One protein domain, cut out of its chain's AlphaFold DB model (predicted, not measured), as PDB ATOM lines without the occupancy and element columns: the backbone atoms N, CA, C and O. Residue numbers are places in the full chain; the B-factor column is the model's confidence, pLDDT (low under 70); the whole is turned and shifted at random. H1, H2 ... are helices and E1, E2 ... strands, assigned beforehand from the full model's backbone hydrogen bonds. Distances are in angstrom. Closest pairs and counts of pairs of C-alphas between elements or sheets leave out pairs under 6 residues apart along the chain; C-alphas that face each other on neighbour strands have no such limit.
ATOM      1  N   LYS A   2      69.042  96.662  91.881       53.66
ATOM      2  CA  LYS A   2      69.799  96.035  90.764       53.66
ATOM      3  C   LYS A   2      70.796  94.928  91.171       53.66
ATOM      4  O   LYS A   2      71.067  94.034  90.381       53.66
ATOM      5  N   TYR A   3      71.310  94.957  92.404       53.34
ATOM      6  CA  TYR A   3      72.337  94.013  92.884       53.34
ATOM      7  C   TYR A   3      71.821  92.569  93.038       53.34
ATOM      8  O   TYR A   3      72.542  91.615  92.765       53.34
ATOM      9  N   ILE A   4      70.552  92.404  93.426       54.91
ATOM     10  CA  ILE A   4      69.936  91.087  93.658       54.91
ATOM     11  C   ILE A   4      69.692  90.358  92.324       54.91
ATOM     12  O   ILE A   4      69.949  89.161  92.224       54.91
ATOM     13  N   GLN A   5      69.282  91.083  91.274       57.59
ATOM     14  CA  GLN A   5      69.131  90.525  89.923       57.59
ATOM     15  C   GLN A   5      70.473  90.086  89.319       57.59
ATOM     16  O   GLN A   5      70.542  89.010  88.733       57.59
ATOM     17  N   TYR A   6      71.542  90.867  89.520       58.62
ATOM     18  CA  TYR A   6      72.887  90.537  89.030       58.62
ATOM     19  C   TYR A   6      73.496  89.318  89.746       58.62
ATOM     20  O   TYR A   6      74.228  88.521  89.159       58.62
ATOM     21  N   HIS A   7      73.173  89.140  91.029       60.84
ATOM     22  CA  HIS A   7      73.641  87.987  91.790       60.84
ATOM     23  C   HIS A   7      72.920  86.691  91.383       60.84
ATOM     24  O   HIS A   7      73.560  85.643  91.276       60.84
ATOM     25  N   ALA A   8      71.615  86.771  91.101       64.81
ATOM     26  CA  ALA A   8      70.817  85.645  90.620       64.81
ATOM     27  C   ALA A   8      71.236  85.182  89.211       64.81
ATOM     28  O   ALA A   8      71.307  83.977  88.969       64.81
ATOM     29  N   SER A   9      71.577  86.108  88.305       67.00
ATOM     30  CA  SER A   9      72.088  85.764  86.970       67.00
ATOM     31  C   SER A   9      73.471  85.107  87.027       67.00
ATOM     32  O   SER A   9      73.666  84.081  86.384       67.00
ATOM     33  N   MET A  10      74.391  85.598  87.869       70.19
ATOM     34  CA  MET A  10      75.694  84.943  88.080       70.19
ATOM     35  C   MET A  10      75.566  83.527  88.660       70.19
ATOM     36  O   MET A  10      76.320  82.630  88.287       70.19
ATOM     37  N   LEU A  11      74.625  83.306  89.583       70.81
ATOM     38  CA  LEU A  11      74.370  81.972  90.137       70.81
ATOM     39  C   LEU A  11      73.776  81.023  89.085       70.81
ATOM     40  O   LEU A  11      74.129  79.846  89.063       70.81
ATOM     41  N   ALA A  12      72.918  81.524  88.193       71.56
ATOM     42  CA  ALA A  12      72.376  80.745  87.083       71.56
ATOM     43  C   ALA A  12      73.444  80.403  86.027       71.56
ATOM     44  O   ALA A  12      73.462  79.284  85.522       71.56
ATOM     45  N   GLU A  13      74.354  81.328  85.718       75.25
ATOM     46  CA  GLU A  13      75.482  81.081  84.808       75.25
ATOM     47  C   GLU A  13      76.477  80.066  85.378       75.25
ATOM     48  O   GLU A  13      76.901  79.167  84.656       75.25
ATOM     49  N   LYS A  14      76.788  80.140  86.680       76.19
ATOM     50  CA  LYS A  14      77.618  79.128  87.352       76.19
ATOM     51  C   LYS A  14      76.987  77.737  87.304       76.19
ATOM     52  O   LYS A  14      77.669  76.795  86.925       76.19
ATOM     53  N   ARG A  15      75.686  77.615  87.597       73.50
ATOM     54  CA  ARG A  15      74.971  76.328  87.498       73.50
ATOM     55  C   ARG A  15      74.977  75.771  86.077       73.50
ATOM     56  O   ARG A  15      75.245  74.592  85.900       73.50
ATOM     57  N   LYS A  16      74.766  76.615  85.061       74.94
ATOM     58  CA  LYS A  16      74.866  76.199  83.651       74.94
ATOM     59  C   LYS A  16      76.270  75.723  83.281       74.94
ATOM     60  O   LYS A  16      76.399  74.755  82.540       74.94
ATOM     61  N   ALA A  17      77.312  76.390  83.775       74.81
ATOM     62  CA  ALA A  17      78.692  75.969  83.547       74.81
ATOM     63  C   ALA A  17      78.997  74.626  84.233       74.81
ATOM     64  O   ALA A  17      79.602  73.754  83.621       74.81
ATOM     65  N   GLU A  18      78.526  74.426  85.465       76.69
ATOM     66  CA  GLU A  18      78.662  73.161  86.200       76.69
ATOM     67  C   GLU A  18      77.895  72.012  85.524       76.69
ATOM     68  O   GLU A  18      78.438  70.920  85.366       76.69
ATOM     69  N   GLU A  19      76.664  72.255  85.068       76.12
ATOM     70  CA  GLU A  19      75.872  71.295  84.286       76.12
ATOM     71  C   GLU A  19      76.558  70.941  82.963       76.12
ATOM     72  O   GLU A  19      76.592  69.773  82.575       76.12
ATOM     73  N   PHE A  20      77.154  71.925  82.289       71.62
ATOM     74  CA  PHE A  20      77.883  71.716  81.044       71.62
ATOM     75  C   PHE A  20      79.177  70.912  81.239       71.62
ATOM     76  O   PHE A  20      79.444  69.994  80.463       71.62
ATOM     77  N   GLU A  21      79.964  71.200  82.279       71.38
ATOM     78  CA  GLU A  21      81.159  70.411  82.606       71.38
ATOM     79  C   GLU A  21      80.795  68.984  83.029       71.38
ATOM     80  O   GLU A  21      81.449  68.030  82.605       71.38
ATOM     81  N   LYS A  22      79.708  68.811  83.791       70.88
ATOM     82  CA  LYS A  22      79.188  67.487  84.149       70.88
ATOM     83  C   LYS A  22      78.759  66.702  82.907       70.88
ATOM     84  O   LYS A  22      79.204  65.573  82.727       70.88
ATOM     85  N   TYR A  23      77.990  67.323  82.012       69.56
ATOM     86  CA  TYR A  23      77.593  66.722  80.737       69.56
ATOM     87  C   TYR A  23      78.809  66.345  79.880       69.56
ATOM     88  O   TYR A  23      78.858  65.260  79.304       69.56
ATOM     89  N   ARG A  24      79.828  67.209  79.803       69.62
ATOM     90  CA  ARG A  24      81.066  66.916  79.069       69.62
ATOM     91  C   ARG A  24      81.805  65.714  79.663       69.62
ATOM     92  O   ARG A  24      82.249  64.851  78.910       69.62
ATOM     93  N   ALA A  25      81.933  65.653  80.987       65.25
ATOM     94  CA  ALA A  25      82.597  64.552  81.675       65.25
ATOM     95  C   ALA A  25      81.850  63.220  81.483       65.25
ATOM     96  O   ALA A  25      82.481  62.206  81.190       65.25
ATOM     97  N   GLU A  26      80.519  63.230  81.578       68.50
ATOM     98  CA  GLU A  26      79.670  62.055  81.338       68.50
ATOM     99  C   GLU A  26      79.805  61.549  79.893       68.50
ATOM    100  O   GLU A  26      80.094  60.371  79.681       68.50
ATOM    101  N   ASN A  27      79.726  62.436  78.894       68.56
ATOM    102  CA  ASN A  27      79.907  62.046  77.490       68.56
ATOM    103  C   ASN A  27      81.315  61.519  77.188       68.56
ATOM    104  O   ASN A  27      81.463  60.588  76.398       68.56
ATOM    105  N   PHE A  28      82.349  62.085  77.818       67.81
ATOM    106  CA  PHE A  28      83.720  61.604  77.659       67.81
ATOM    107  C   PHE A  28      83.893  60.178  78.201       67.81
ATOM    108  O   PHE A  28      84.503  59.334  77.543       67.81
ATOM    109  N   ILE A  29      83.340  59.895  79.386       71.62
ATOM    110  CA  ILE A  29      83.372  58.558  79.992       71.62
ATOM    111  C   ILE A  29      82.607  57.558  79.115       71.62
ATOM    112  O   ILE A  29      83.116  56.469  78.840       71.62
ATOM    113  N   ASP A  30      81.433  57.945  78.618       78.81
ATOM    114  CA  ASP A  30      80.629  57.125  77.711       78.81
ATOM    115  C   ASP A  30      81.367  56.806  76.406       78.81
ATOM    116  O   ASP A  30      81.369  55.659  75.953       78.81
ATOM    117  N   GLU A  31      82.034  57.792  75.803       81.19
ATOM    118  CA  GLU A  31      82.806  57.585  74.578       81.19
ATOM    119  C   GLU A  31      84.039  56.705  74.825       81.19
ATOM    120  O   GLU A  31      84.342  55.811  74.031       81.19
ATOM    121  N   TYR A  32      84.742  56.906  75.943       83.44
ATOM    122  CA  TYR A  32      85.880  56.073  76.325       83.44
ATOM    123  C   TYR A  32      85.470  54.606  76.509       83.44
ATOM    124  O   TYR A  32      86.090  53.714  75.918       83.44
ATOM    125  N   HIS A  33      84.407  54.349  77.275       86.75
ATOM    126  CA  HIS A  33      83.882  52.999  77.478       86.75
ATOM    127  C   HIS A  33      83.424  52.370  76.166       86.75
ATOM    128  O   HIS A  33      83.775  51.225  75.874       86.75
ATOM    129  N   TYR A  34      82.715  53.130  75.333       88.25
ATOM    130  CA  TYR A  34      82.280  52.671  74.022       88.25
ATOM    131  C   TYR A  34      83.466  52.305  73.115       88.25
ATOM    132  O   TYR A  34      83.474  51.258  72.467       88.25
ATOM    133  N   ASN A  35      84.527  53.112  73.126       88.62
ATOM    134  CA  ASN A  35      85.751  52.855  72.373       88.62
ATOM    135  C   ASN A  35      86.501  51.607  72.858       88.62
ATOM    136  O   ASN A  35      87.040  50.859  72.035       88.62
ATOM    137  N   ALA A  36      86.550  51.380  74.170       90.50
ATOM    138  CA  ALA A  36      87.131  50.175  74.750       90.50
ATOM    139  C   ALA A  36      86.310  48.930  74.377       90.50
ATOM    140  O   ALA A  36      86.872  47.947  73.890       90.50
ATOM    141  N   MET A  37      84.984  49.011  74.512       93.94
ATOM    142  CA  MET A  37      84.055  47.951  74.125       93.94
ATOM    143  C   MET A  37      84.191  47.602  72.643       93.94
ATOM    144  O   MET A  37      84.306  46.424  72.310       93.94
ATOM    145  N   TYR A  38      84.266  48.605  71.763       93.06
ATOM    146  CA  TYR A  38      84.461  48.386  70.333       93.06
ATOM    147  C   TYR A  38      85.699  47.546  70.040       93.06
ATOM    148  O   TYR A  38      85.615  46.599  69.269       93.06
ATOM    149  N   LYS A  39      86.840  47.825  70.683       93.19
ATOM    150  CA  LYS A  39      88.068  47.043  70.464       93.19
ATOM    151  C   LYS A  39      87.885  45.565  70.818       93.19
ATOM    152  O   LYS A  39      88.358  44.704  70.077       93.19
ATOM    153  N   VAL A  40      87.209  45.278  71.932       95.38
ATOM    154  CA  VAL A  40      86.945  43.905  72.391       95.38
ATOM    155  C   VAL A  40      85.966  43.211  71.447       95.38
ATOM    156  O   VAL A  40      86.306  42.200  70.835       95.38
ATOM    157  N   LYS A  41      84.796  43.816  71.239       95.50
ATOM    158  CA  LYS A  41      83.715  43.280  70.404       95.50
ATOM    159  C   LYS A  41      84.124  43.104  68.943       95.50
ATOM    160  O   LYS A  41      83.709  42.141  68.306       95.50
ATOM    161  N   HIS A  42      84.952  44.003  68.414       95.75
ATOM    162  CA  HIS A  42      85.514  43.898  67.068       95.75
ATOM    163  C   HIS A  42      86.439  42.686  66.953       95.75
ATOM    164  O   HIS A  42      86.368  41.928  65.991       95.75
ATOM    165  N   ARG A  43      87.308  42.461  67.944       95.81
ATOM    166  CA  ARG A  43      88.178  41.282  67.937       95.81
ATOM    167  C   ARG A  43      87.361  39.988  67.949       95.81
ATOM    168  O   ARG A  43      87.689  39.081  67.191       95.81
ATOM    169  N   GLU A  44      86.311  39.924  68.763       96.00
ATOM    170  CA  GLU A  44      85.433  38.753  68.868       96.00
ATOM    171  C   GLU A  44      84.752  38.416  67.535       96.00
ATOM    172  O   GLU A  44      84.864  37.286  67.058       96.00
ATOM    173  N   ILE A  45      84.090  39.390  66.900       95.38
ATOM    174  CA  ILE A  45      83.389  39.149  65.629       95.38
ATOM    175  C   ILE A  45      84.365  38.768  64.508       95.38
ATOM    176  O   ILE A  45      84.109  37.817  63.771       95.38
ATOM    177  N   MET A  46      85.528  39.422  64.426       95.88
ATOM    178  CA  MET A  46      86.541  39.084  63.422       95.88
ATOM    179  C   MET A  46      87.114  37.680  63.633       95.88
ATOM    180  O   MET A  46      87.340  36.959  62.663       95.88
ATOM    181  N   GLN A  47      87.318  37.255  64.884       95.94
ATOM    182  CA  GLN A  47      87.748  35.890  65.192       95.94
ATOM    183  C   GLN A  47      86.705  34.852  64.771       95.94
ATOM    184  O   GLN A  47      87.086  33.838  64.191       95.94
ATOM    185  N   LYS A  48      85.411  35.120  64.990       95.56
ATOM    186  CA  LYS A  48      84.325  34.245  64.518       95.56
ATOM    187  C   LYS A  48      84.302  34.132  62.994       95.56
ATOM    188  O   LYS A  48      84.239  33.024  62.472       95.56
ATOM    189  N   ILE A  49      84.427  35.252  62.279       94.81
ATOM    190  CA  ILE A  49      84.498  35.255  60.808       94.81
ATOM    191  C   ILE A  49      85.691  34.418  60.327       94.81
ATOM    192  O   ILE A  49      85.525  33.549  59.475       94.81
ATOM    193  N   ILE A  50      86.881  34.623  60.904       94.25
ATOM    194  CA  ILE A  50      88.085  33.838  60.578       94.25
ATOM    195  C   ILE A  50      87.862  32.347  60.844       94.25
ATOM    196  O   ILE A  50      88.247  31.510  60.030       94.25
ATOM    197  N   GLN A  51      87.258  32.008  61.984       94.88
ATOM    198  CA  GLN A  51      86.962  30.628  62.348       94.88
ATOM    199  C   GLN A  51      86.051  29.973  61.308       94.88
ATOM    200  O   GLN A  51      86.397  28.911  60.796       94.88
ATOM    201  N   TYR A  52      84.945  30.620  60.945       94.88
ATOM    202  CA  TYR A  52      84.010  30.073  59.964       94.88
ATOM    203  C   TYR A  52      84.585  30.037  58.547       94.88
ATOM    204  O   TYR A  52      84.324  29.080  57.822       94.88
ATOM    205  N   LEU A  53      85.418  31.005  58.152       92.25
ATOM    206  CA  LEU A  53      86.165  30.928  56.890       92.25
ATOM    207  C   LEU A  53      87.054  29.679  56.854       92.25
ATOM    208  O   LEU A  53      87.049  28.945  55.869       92.25
ATOM    209  N   ASN A  54      87.774  29.399  57.940       90.62
ATOM    210  CA  ASN A  54      88.620  28.209  58.031       90.62
ATOM    211  C   ASN A  54      87.809  26.903  58.069       90.62
ATOM    212  O   ASN A  54      88.275  25.893  57.545       90.62
ATOM    213  N   GLU A  55      86.623  26.917  58.682       90.31
ATOM    214  CA  GLU A  55      85.728  25.759  58.786       90.31
ATOM    215  C   GLU A  55      85.069  25.421  57.441       90.31
ATOM    216  O   GLU A  55      85.173  24.290  56.969       90.31
ATOM    217  N   TYR A  56      84.420  26.396  56.800       86.06
ATOM    218  CA  TYR A  56      83.621  26.168  55.591       86.06
ATOM    219  C   TYR A  56      84.416  26.306  54.292       86.06
ATOM    220  O   TYR A  56      83.994  25.792  53.254       86.06
ATOM    221  N   GLN A  57      85.558  26.992  54.322       79.31
ATOM    222  CA  GLN A  57      86.362  27.272  53.133       79.31
ATOM    223  C   GLN A  57      87.872  27.071  53.347       79.31
ATOM    224  O   GLN A  57      88.675  27.939  52.976       79.31
ATOM    225  N   PRO A  58      88.314  25.924  53.893       71.56
ATOM    226  CA  PRO A  58      89.729  25.707  54.151       71.56
ATOM    227  C   PRO A  58      90.538  25.871  52.856       71.56
ATOM    228  O   PRO A  58      90.305  25.177  51.865       71.56
ATOM    229  N   LYS A  59      91.526  26.777  52.890       74.12
ATOM    230  CA  LYS A  59      92.498  27.052  51.813       74.12
ATOM    231  C   LYS A  59      91.951  27.750  50.553       74.12
ATOM    232  O   LYS A  59      92.671  27.785  49.559       74.12
ATOM    233  N   ARG A  60      90.727  28.296  50.567       80.00
ATOM    234  CA  ARG A  60      90.163  29.028  49.409       80.00
ATOM    235  C   ARG A  60      90.238  30.538  49.571       80.00
ATOM    236  O   ARG A  60      90.878  31.203  48.766       80.00
ATOM    237  N   LEU A  61      89.599  31.044  50.622       86.00
ATOM    238  CA  LEU A  61      89.557  32.458  50.966       86.00
ATOM    239  C   LEU A  61      90.119  32.676  52.362       86.00
ATOM    240  O   LEU A  61      89.881  31.899  53.287       86.00
ATOM    241  N   SER A  62      90.852  33.768  52.511       87.62
ATOM    242  CA  SER A  62      91.362  34.254  53.781       87.62
ATOM    243  C   SER A  62      90.888  35.682  54.026       87.62
ATOM    244  O   SER A  62      90.501  36.402  53.109       87.62
ATOM    245  N   MET A  63      91.002  36.149  55.270       90.38
ATOM    246  CA  MET A  63      90.715  37.553  55.590       90.38
ATOM    247  C   MET A  63      91.572  38.564  54.813       90.38
ATOM    248  O   MET A  63      91.226  39.736  54.801       90.38
ATOM    249  N   LYS A  64      92.688  38.151  54.193       90.06
ATOM    250  CA  LYS A  64      93.518  39.045  53.366       90.06
ATOM    251  C   LYS A  64      92.894  39.333  52.002       90.06
ATOM    252  O   LYS A  64      93.244  40.333  51.389       90.06
ATOM    253  N   ASP A  65      92.007  38.454  51.550       90.56
ATOM    254  CA  ASP A  65      91.333  38.557  50.256       90.56
ATOM    255  C   ASP A  65      90.068  39.423  50.352       90.56
ATOM    256  O   ASP A  65      89.541  39.877  49.341       90.56
ATOM    257  N   ILE A  66      89.594  39.666  51.577       93.25
ATOM    258  CA  ILE A  66      88.396  40.441  51.885       93.25
ATOM    259  C   ILE A  66      88.818  41.872  52.220       93.25
ATOM    260  O   ILE A  66      89.610  42.106  53.134       93.25
ATOM    261  N   SER A  67      88.265  42.842  51.497       95.38
ATOM    262  CA  SER A  67      88.484  44.259  51.772       95.38
ATOM    263  C   SER A  67      87.815  44.648  53.090       95.38
ATOM    264  O   SER A  67      86.676  44.266  53.360       95.38
ATOM    265  N   TYR A  68      88.527  45.423  53.909       95.38
ATOM    266  CA  TYR A  68      88.061  45.923  55.199       95.38
ATOM    267  C   TYR A  68      88.095  47.450  55.206       95.38
ATOM    268  O   TYR A  68      89.134  48.052  54.933       95.38
ATOM    269  N   SER A  69      86.982  48.080  55.582       92.88
ATOM    270  CA  SER A  69      86.897  49.536  55.755       92.88
ATOM    271  C   SER A  69      86.282  49.894  57.110       92.88
ATOM    272  O   SER A  69      85.145  49.503  57.374       92.88
ATOM    273  N   PRO A  70      86.981  50.641  57.986       92.00
ATOM    274  CA  PRO A  70      86.413  51.079  59.256       92.00
ATOM    275  C   PRO A  70      85.345  52.160  59.044       92.00
ATOM    276  O   PRO A  70      85.452  52.995  58.147       92.00
ATOM    277  N   LEU A  71      84.342  52.184  59.919       86.69
ATOM    278  CA  LEU A  71      83.251  53.152  59.899       86.69
ATOM    279  C   LEU A  71      83.192  53.920  61.214       86.69
ATOM    280  O   LEU A  71      83.184  53.330  62.294       86.69
ATOM    281  N   ASN A  72      83.091  55.242  61.098       79.44
ATOM    282  CA  ASN A  72      82.806  56.141  62.208       79.44
ATOM    283  C   ASN A  72      81.601  57.001  61.819       79.44
ATOM    284  O   ASN A  72      81.665  57.762  60.856       79.44
ATOM    285  N   TYR A  73      80.505  56.868  62.556       71.62
ATOM    286  CA  TYR A  73      79.276  57.628  62.350       71.62
ATOM    287  C   TYR A  73      79.150  58.722  63.388       71.62
ATOM    288  O   TYR A  73      79.485  58.511  64.551       71.62
ATOM    289  N   TYR A  74      78.579  59.848  62.978       65.94
ATOM    290  CA  TYR A  74      78.049  60.849  63.888       65.94
ATOM    291  C   TYR A  74      76.521  60.811  63.821       65.94
ATOM    292  O   TYR A  74      75.941  61.099  62.773       65.94
ATOM    293  N   VAL A  75      75.855  60.419  64.908       64.25
ATOM    294  CA  VAL A  75      74.388  60.332  64.947       64.25
ATOM    295  C   VAL A  75      73.833  61.644  65.502       64.25
ATOM    296  O   VAL A  75      73.730  61.834  66.713       64.25
ATOM    297  N   GLY A  76      73.483  62.564  64.598       45.19
ATOM    298  CA  GLY A  76      73.168  63.966  64.910       45.19
ATOM    299  C   GLY A  76      71.956  64.226  65.816       45.19
ATOM    300  O   GLY A  76      71.866  65.307  66.384       45.19
ATOM    301  N   TYR A  77      71.049  63.262  66.014       51.31
ATOM    302  CA  TYR A  77      69.906  63.440  66.929       51.31
ATOM    303  C   TYR A  77      70.259  63.209  68.406       51.31
ATOM    304  O   TYR A  77      69.649  63.810  69.282       51.31
ATOM    305  N   ASN A  78      71.270  62.383  68.681       50.31
ATOM    306  CA  ASN A  78      71.686  62.009  70.038       50.31
ATOM    307  C   ASN A  78      73.182  62.295  70.295       50.31
ATOM    308  O   ASN A  78      73.727  61.850  71.301       50.31
ATOM    309  N   HIS A  79      73.841  63.023  69.383       54.66
ATOM    310  CA  HIS A  79      75.228  63.500  69.477       54.66
ATOM    311  C   HIS A  79      76.254  62.427  69.878       54.66
ATOM    312  O   HIS A  79      77.210  62.729  70.586       54.66
ATOM    313  N   TYR A  80      76.087  61.175  69.437       60.44
ATOM    314  CA  TYR A  80      77.050  60.117  69.745       60.44
ATOM    315  C   TYR A  80      77.733  59.545  68.511       60.44
ATOM    316  O   TYR A  80      77.172  59.481  67.412       60.44
ATOM    317  N   HIS A  81      78.968  59.107  68.738       67.44
ATOM    318  CA  HIS A  81      79.780  58.410  67.763       67.44
ATOM    319  C   HIS A  81      79.451  56.919  67.790       67.44
ATOM    320  O   HIS A  81      79.584  56.285  68.836       67.44
ATOM    321  N   LEU A  82      79.037  56.355  66.653       77.31
ATOM    322  CA  LEU A  82      78.995  54.900  66.484       77.31
ATOM    323  C   LEU A  82      80.189  54.435  65.667       77.31
ATOM    324  O   LEU A  82      80.641  55.111  64.744       77.31
ATOM    325  N   LYS A  83      80.661  53.245  65.995       89.00
ATOM    326  CA  LYS A  83      81.748  52.551  65.333       89.00
ATOM    327  C   LYS A  83      81.233  51.306  64.645       89.00
ATOM    328  O   LYS A  83      80.286  50.658  65.085       89.00
ATOM    329  N   GLY A  84      81.890  50.973  63.552       91.75
ATOM    330  CA  GLY A  84      81.562  49.813  62.754       91.75
ATOM    331  C   GLY A  84      82.643  49.527  61.736       91.75
ATOM    332  O   GLY A  84      83.706  50.150  61.740       91.75
ATOM    333  N   PHE A  85      82.354  48.598  60.842       93.56
ATOM    334  CA  PHE A  85      83.227  48.267  59.730       93.56
ATOM    335  C   PHE A  85      82.433  47.640  58.588       93.56
ATOM    336  O   PHE A  85      81.318  47.152  58.769       93.56
ATOM    337  N   VAL A  86      83.013  47.688  57.399       93.12
ATOM    338  CA  VAL A  86      82.498  47.053  56.189       93.12
ATOM    339  C   VAL A  86      83.469  45.964  55.771       93.12
ATOM    340  O   VAL A  86      84.683  46.181  55.809       93.12
ATOM    341  N   LEU A  87      82.925  44.826  55.352       94.50
ATOM    342  CA  LEU A  87      83.642  43.776  54.642       94.50
ATOM    343  C   LEU A  87      83.116  43.664  53.213       94.50
ATOM    344  O   LEU A  87      81.901  43.619  53.010       94.50
ATOM    345  N   GLU A  88      84.025  43.607  52.242       94.06
ATOM    346  CA  GLU A  88      83.693  43.534  50.816       94.06
ATOM    347  C   GLU A  88      84.532  42.472  50.098       94.06
ATOM    348  O   GLU A  88      85.745  42.381  50.298       94.06
ATOM    349  N   TYR A  89      83.889  41.685  49.238       93.75
ATOM    350  CA  TYR A  89      84.540  40.722  48.355       93.75
ATOM    351  C   TYR A  89      83.666  40.454  47.125       93.75
ATOM    352  O   TYR A  89      82.528  40.006  47.262       93.75
ATOM    353  N   GLY A  90      84.189  40.714  45.923       90.44
ATOM    354  CA  GLY A  90      83.389  40.641  44.698       90.44
ATOM    355  C   GLY A  90      82.157  41.547  44.796       90.44
ATOM    356  O   GLY A  90      82.274  42.720  45.146       90.44
ATOM    357  N   ASN A  91      80.977  40.985  44.541       90.56
ATOM    358  CA  ASN A  91      79.693  41.672  44.695       90.56
ATOM    359  C   ASN A  91      79.117  41.624  46.123       90.56
ATOM    360  O   ASN A  91      78.072  42.223  46.383       90.56
ATOM    361  N   ILE A  92      79.765  40.921  47.055       91.69
ATOM    362  CA  ILE A  92      79.306  40.811  48.440       91.69
ATOM    363  C   ILE A  92      79.839  41.992  49.249       91.69
ATOM    364  O   ILE A  92      81.045  42.229  49.307       91.69
ATOM    365  N   LYS A  93      78.935  42.699  49.930       91.50
ATOM    366  CA  LYS A  93      79.256  43.763  50.886       91.50
ATOM    367  C   LYS A  93      78.391  43.623  52.126       91.50
ATOM    368  O   LYS A  93      77.171  43.681  52.023       91.50
ATOM    369  N   ARG A  94      79.024  43.530  53.295       90.31
ATOM    370  CA  ARG A  94      78.349  43.503  54.598       90.31
ATOM    371  C   ARG A  94      78.861  44.623  55.489       90.31
ATOM    372  O   ARG A  94      80.065  44.856  55.583       90.31
ATOM    373  N   GLN A  95      77.940  45.317  56.145       91.56
ATOM    374  CA  GLN A  95      78.238  46.438  57.026       91.56
ATOM    375  C   GLN A  95      77.792  46.117  58.450       91.56
ATOM    376  O   GLN A  95      76.611  45.891  58.687       91.56
ATOM    377  N   TYR A  96      78.728  46.195  59.392       91.56
ATOM    378  CA  TYR A  96      78.523  45.895  60.804       91.56
ATOM    379  C   TYR A  96      78.627  47.174  61.636       91.56
ATOM    380  O   TYR A  96      79.626  47.893  61.565       91.56
ATOM    381  N   LYS A  97      77.606  47.466  62.441       90.31
ATOM    382  CA  LYS A  97      77.529  48.620  63.349       90.31
ATOM    383  C   LYS A  97      77.448  48.119  64.788       90.31
ATOM    384  O   LYS A  97      76.650  47.233  65.075       90.31
ATOM    385  N   LEU A  98      78.256  48.670  65.689       91.00
ATOM    386  CA  LEU A  98      78.193  48.336  67.110       91.00
ATOM    387  C   LEU A  98      77.308  49.344  67.834       91.00
ATOM    388  O   LEU A  98      77.631  50.527  67.854       91.00
ATOM    389  N   GLU A  99      76.247  48.901  68.487       87.00
ATOM    390  CA  GLU A  99      75.435  49.773  69.336       87.00
ATOM    391  C   GLU A  99      76.080  49.991  70.713       87.00
ATOM    392  O   GLU A  99      76.897  49.189  71.177       87.00
ATOM    393  N   LYS A 100      75.700  51.069  71.414       82.12
ATOM    394  CA  LYS A 100      76.219  51.367  72.769       82.12
ATOM    395  C   LYS A 100      75.925  50.267  73.795       82.12
ATOM    396  O   LYS A 100      76.651  50.145  74.775       82.12
ATOM    397  N   ILE A 101      74.891  49.462  73.554       85.50
ATOM    398  CA  ILE A 101      74.538  48.302  74.384       85.50
ATOM    399  C   ILE A 101      75.494  47.110  74.195       85.50
ATOM    400  O   ILE A 101      75.433  46.158  74.963       85.50
ATOM    401  N   GLY A 102      76.395  47.166  73.207       87.81
ATOM    402  CA  GLY A 102      77.403  46.132  72.955       87.81
ATOM    403  C   GLY A 102      76.994  45.058  71.949       87.81
ATOM    404  O   GLY A 102      77.735  44.083  71.781       87.81
ATOM    405  N   ASP A 103      75.866  45.259  71.270       91.56
ATOM    406  CA  ASP A 103      75.351  44.374  70.231       91.56
ATOM    407  C   ASP A 103      75.754  44.852  68.838       91.56
ATOM    408  O   ASP A 103      75.747  46.049  68.533       91.56
ATOM    409  N   TRP A 104      76.099  43.892  67.985       93.06
ATOM    410  CA  TRP A 104      76.402  44.130  66.582       93.06
ATOM    411  C   TRP A 104      75.132  44.045  65.747       93.06
ATOM    412  O   TRP A 104      74.359  43.103  65.893       93.06
ATOM    413  N   TYR A 105      74.961  44.987  64.830       91.50
ATOM    414  CA  TYR A 105      73.891  44.973  63.846       91.50
ATOM    415  C   TYR A 105      74.458  45.022  62.432       91.50
ATOM    416  O   TYR A 105      75.399  45.767  62.153       91.50
ATOM    417  N   GLU A 106      73.873  44.232  61.544       89.88
ATOM    418  CA  GLU A 106      74.184  44.190  60.126       89.88
ATOM    419  C   GLU A 106      73.151  44.983  59.332       89.88
ATOM    420  O   GLU A 106      71.951  44.900  59.593       89.88
ATOM    421  N   ASN A 107      73.601  45.752  58.348       83.50
ATOM    422  CA  ASN A 107      72.715  46.522  57.487       83.50
ATOM    423  C   ASN A 107      73.093  46.308  56.013       83.50
ATOM    424  O   ASN A 107      74.261  46.442  55.638       83.50
ATOM    425  N   GLU A 108      72.098  45.989  55.189       67.06
ATOM    426  CA  GLU A 108      72.221  45.971  53.734       67.06
ATOM    427  C   GLU A 108      71.943  47.389  53.214       67.06
ATOM    428  O   GLU A 108      70.810  47.844  53.231       67.06
ATOM    429  N   TYR A 109      72.996  48.104  52.801       56.75
ATOM    430  CA  TYR A 109      72.980  49.413  52.121       56.75
ATOM    431  C   TYR A 109      71.926  50.476  52.547       56.75
ATOM    432  O   TYR A 109      70.746  50.429  52.219       56.75
ATOM    433  N   GLY A 110      72.423  51.616  53.051       50.88
ATOM    434  CA  GLY A 110      71.831  52.931  52.745       50.88
ATOM    435  C   GLY A 110      70.660  53.432  53.599       50.88
ATOM    436  O   GLY A 110      70.296  54.597  53.444       50.88
ATOM    437  N   PHE A 111      70.116  52.651  54.534       43.91
ATOM    438  CA  PHE A 111      69.045  53.127  55.421       43.91
ATOM    439  C   PHE A 111      69.504  53.390  56.862       43.91
ATOM    440  O   PHE A 111      70.364  52.702  57.418       43.91
ATOM    441  N   VAL A 112      68.867  54.394  57.481       51.53
ATOM    442  CA  VAL A 112      68.984  54.805  58.901       51.53
ATOM    443  C   VAL A 112      68.366  53.757  59.849       51.53
ATOM    444  O   VAL A 112      68.193  54.008  61.037       51.53
ATOM    445  N   ASP A 113      68.010  52.578  59.340       60.03
ATOM    446  CA  ASP A 113      67.489  51.495  60.161       60.03
ATOM    447  C   ASP A 113      68.614  50.843  60.985       60.03
ATOM    448  O   ASP A 113      69.785  50.788  60.570       60.03
ATOM    449  N   ARG A 114      68.243  50.345  62.168       63.91
ATOM    450  CA  ARG A 114      69.128  49.613  63.080       63.91
ATOM    451  C   ARG A 114      69.733  48.384  62.401       63.91
ATOM    452  O   ARG A 114      70.864  48.046  62.717       63.91
ATOM    453  N   GLY A 115      69.052  47.804  61.413       79.50
ATOM    454  CA  GLY A 115      69.489  46.590  60.725       79.50
ATOM    455  C   GLY A 115      69.117  45.329  61.506       79.50
ATOM    456  O   GLY A 115      68.295  45.371  62.423       79.50
ATOM    457  N   HIS A 116      69.723  44.199  61.154       88.00
ATOM    458  CA  HIS A 116      69.482  42.907  61.796       88.00
ATOM    459  C   HIS A 116      70.539  42.615  62.854       88.00
ATOM    460  O   HIS A 116      71.720  42.877  62.642       88.00
ATOM    461  N   LEU A 117      70.132  42.049  63.991       92.12
ATOM    462  CA  LEU A 117      71.077  41.618  65.018       92.12
ATOM    463  C   LEU A 117      72.041  40.581  64.430       92.12
ATOM    464  O   LEU A 117      71.618  39.594  63.826       92.12
ATOM    465  N   VAL A 118      73.335  40.792  64.643       93.62
ATOM    466  CA  VAL A 118      74.368  39.860  64.204       93.62
ATOM    467  C   VAL A 118      74.404  38.689  65.164       93.62
ATOM    468  O   VAL A 118      74.765  38.816  66.336       93.62
ATOM    469  N   THR A 119      74.056  37.530  64.631       94.94
ATOM    470  CA  THR A 119      74.128  36.244  65.320       94.94
ATOM    471  C   THR A 119      75.190  35.366  64.671       94.94
ATOM    472  O   THR A 119      75.714  35.690  63.603       94.94
ATOM    473  N   ASP A 120      75.505  34.230  65.291       94.62
ATOM    474  CA  ASP A 120      76.416  33.252  64.690       94.62
ATOM    475  C   ASP A 120      75.916  32.790  63.315       94.62
ATOM    476  O   ASP A 120      76.714  32.645  62.392       94.62
ATOM    477  N   ASP A 121      74.604  32.630  63.143       93.88
ATOM    478  CA  ASP A 121      74.020  32.216  61.866       93.88
ATOM    479  C   ASP A 121      74.130  33.311  60.802       93.88
ATOM    480  O   ASP A 121      74.413  33.006  59.644       93.88
ATOM    481  N   THR A 122      74.026  34.581  61.199       92.56
ATOM    482  CA  THR A 122      74.290  35.727  60.317       92.56
ATOM    483  C   THR A 122      75.731  35.694  59.792       92.56
ATOM    484  O   THR A 122      75.972  35.808  58.591       92.56
ATOM    485  N   ILE A 123      76.704  35.456  60.680       94.06
ATOM    486  CA  ILE A 123      78.123  35.390  60.302       94.06
ATOM    487  C   ILE A 123      78.390  34.181  59.392       94.06
ATOM    488  O   ILE A 123      79.116  34.298  58.403       94.06
ATOM    489  N   LYS A 124      77.800  33.017  59.693       94.25
ATOM    490  CA  LYS A 124      77.916  31.822  58.840       94.25
ATOM    491  C   LYS A 124      77.330  32.061  57.453       94.25
ATOM    492  O   LYS A 124      77.965  31.682  56.472       94.25
ATOM    493  N   ALA A 125      76.160  32.694  57.367       92.12
ATOM    494  CA  ALA A 125      75.522  33.025  56.097       92.12
ATOM    495  C   ALA A 125      76.438  33.904  55.236       92.12
ATOM    496  O   ALA A 125      76.713  33.549  54.092       92.12
ATOM    497  N   PHE A 126      77.019  34.958  55.818       92.69
ATOM    498  CA  PHE A 126      78.016  35.785  55.136       92.69
ATOM    499  C   PHE A 126      79.205  34.961  54.617       92.69
ATOM    500  O   PHE A 126      79.601  35.090  53.460       92.69
ATOM    501  N   VAL A 127      79.768  34.065  55.433       93.25
ATOM    502  CA  VAL A 127      80.879  33.205  54.995       93.25
ATOM    503  C   VAL A 127      80.467  32.259  53.866       93.25
ATOM    504  O   VAL A 127      81.253  32.017  52.953       93.25
ATOM    505  N   ILE A 128      79.249  31.725  53.883       91.62
ATOM    506  CA  ILE A 128      78.735  30.887  52.794       91.62
ATOM    507  C   ILE A 128      78.605  31.710  51.505       91.62
ATOM    508  O   ILE A 128      79.060  31.258  50.453       91.62
ATOM    509  N   GLU A 129      78.074  32.932  51.578       92.50
ATOM    510  CA  GLU A 129      77.972  33.847  50.433       92.50
ATOM    511  C   GLU A 129      79.336  34.141  49.804       92.50
ATOM    512  O   GLU A 129      79.484  34.047  48.585       92.50
ATOM    513  N   LEU A 130      80.361  34.398  50.624       92.38
ATOM    514  CA  LEU A 130      81.731  34.587  50.142       92.38
ATOM    515  C   LEU A 130      82.243  33.376  49.341       92.38
ATOM    516  O   LEU A 130      82.931  33.550  48.338       92.38
ATOM    517  N   ASN A 131      81.902  32.147  49.753       90.00
ATOM    518  CA  ASN A 131      82.305  30.930  49.036       90.00
ATOM    519  C   ASN A 131      81.644  30.869  47.661       90.00
ATOM    520  O   ASN A 131      82.287  30.541  46.665       90.00
ATOM    521  N   HIS A 132      80.341  31.156  47.618       90.62
ATOM    522  CA  HIS A 132      79.585  31.163  46.374       90.62
ATOM    523  C   HIS A 132      80.135  32.212  45.411       90.62
ATOM    524  O   HIS A 132      80.355  31.896  44.243       90.62
ATOM    525  N   GLU A 133      80.444  33.407  45.913       92.75
ATOM    526  CA  GLU A 133      81.030  34.479  45.115       92.75
ATOM    527  C   GLU A 133      82.426  34.116  44.597       92.75
ATOM    528  O   GLU A 133      82.708  34.290  43.413       92.75
ATOM    529  N   TYR A 134      83.285  33.524  45.433       90.94
ATOM    530  CA  TYR A 134      84.594  33.029  44.996       90.94
ATOM    531  C   TYR A 134      84.461  32.025  43.846       90.94
ATOM    532  O   TYR A 134      85.131  32.146  42.822       90.94
ATOM    533  N   LEU A 135      83.572  31.038  43.994       89.62
ATOM    534  CA  LEU A 135      83.351  30.012  42.975       89.62
ATOM    535  C   LEU A 135      82.769  30.588  41.680       89.62
ATOM    536  O   LEU A 135      83.107  30.088  40.608       89.62
ATOM    537  N   ARG A 136      81.919  31.618  41.771       90.94
ATOM    538  CA  ARG A 136      81.383  32.356  40.621       90.94
ATOM    539  C   ARG A 136      82.511  33.046  39.851       90.94
ATOM    540  O   ARG A 136      82.687  32.791  38.664       90.94
ATOM    541  N   LEU A 137      83.355  33.801  40.555       88.88
ATOM    542  CA  LEU A 137      84.488  34.516  39.961       88.88
ATOM    543  C   LEU A 137      85.526  33.573  39.328       88.88
ATOM    544  O   LEU A 137      86.069  33.881  38.270       88.88
ATOM    545  N   GLN A 138      85.779  32.398  39.918       86.25
ATOM    546  CA  GLN A 138      86.682  31.394  39.328       86.25
ATOM    547  C   GLN A 138      86.158  30.799  38.013       86.25
ATOM    548  O   GLN A 138      86.947  30.317  37.202       86.25
ATOM    549  N   LYS A 139      84.840  30.820  37.788       86.31
ATOM    550  CA  LYS A 139      84.221  30.341  36.544       86.31
ATOM    551  C   LYS A 139      84.210  31.391  35.428       86.31
ATOM    552  O   LYS A 139      83.833  31.053  34.311       86.31
ATOM    553  N   GLY A 140      84.656  32.620  35.703       76.88
ATOM    554  CA  GLY A 140      84.658  33.717  34.730       76.88
ATOM    555  C   GLY A 140      83.272  34.312  34.458       76.88
ATOM    556  O   GLY A 140      83.076  34.904  33.399       76.88
TER     557      GLY A 140
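AT A GLANCE: This is residues 2 to 140 of the 141 residues of an uncharacterized protein of Anoxybacillus voinovskiensis (UniProt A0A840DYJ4). A small, strongly twisted four-stranded sheet has two helices, H1 and H2, packed on one face, and the very long H1 runs on past it, so that residues 2 to 26 stick out as a free arm. The printed part has 139 residues, in the order H1, E1, E2, E3, E4, H2; the sheet runs E1 E2 E3 E4, antiparallel throughout, and the class is mixed, helices and strands. The whole is extended, with a radius of gyration of the C-alphas of 22.5 A and spans of 86 by 26 by 22 A; the arm makes much of the length.

IN THESE COORDINATES: Find C-alpha 67 at (88.484, 44.259, 51.772), where E1, residues 67 to 75, begins. E2, residues 80 to 89, is 29.8 A long; E3 is residues 92 to 98 and E4 residues 104 to 107. H1, residues 2 to 56, runs 79.4 A from C-alpha 2 at (69.799, 96.035, 90.764). H2, residues 120 to 138, runs 27.4 A to C-alpha 138 at (86.682, 31.394, 39.328).

HOW THE PARTS SIT: The strands form a meander of three hairpins, each strand the antiparallel neighbour of the one before. Look for N 71 and O 84 at 2.8 A, N 94 and O 87 at 2.9 A, and N 97 and O 105 at 2.8 A. H1 is on the sheet, 6.2 A high, over E2 and E3; its closest C-alphas to E2 are Tyr 38 and Lys 83, 7.1 A. H2 is on the same face, 8.9 A high, over E3 and only just over E4, with 3 C-alphas; the C-alphas of Ile 92 and Leu 130, 6.9 A apart, are its closest to E3. Residues 48 to 56 of H1 touch residues 120 to 128 of H2, closest at C-alphas Leu 53 and Val 127, 6.1 A, at a steep tilt of 57 degrees, the same way. In both helices every O i to N i+4 pair is within hydrogen-bond range.

THE WHOLE: The C-alphas of Lys 2 and Lys 139 are the farthest apart, 86.4 A. The printed part has no cut; the link E4 to H2 is long. Look for pLDDT under 70 at residues 2 to 9, 23 to 28, 74 to 81 and 108 to 114.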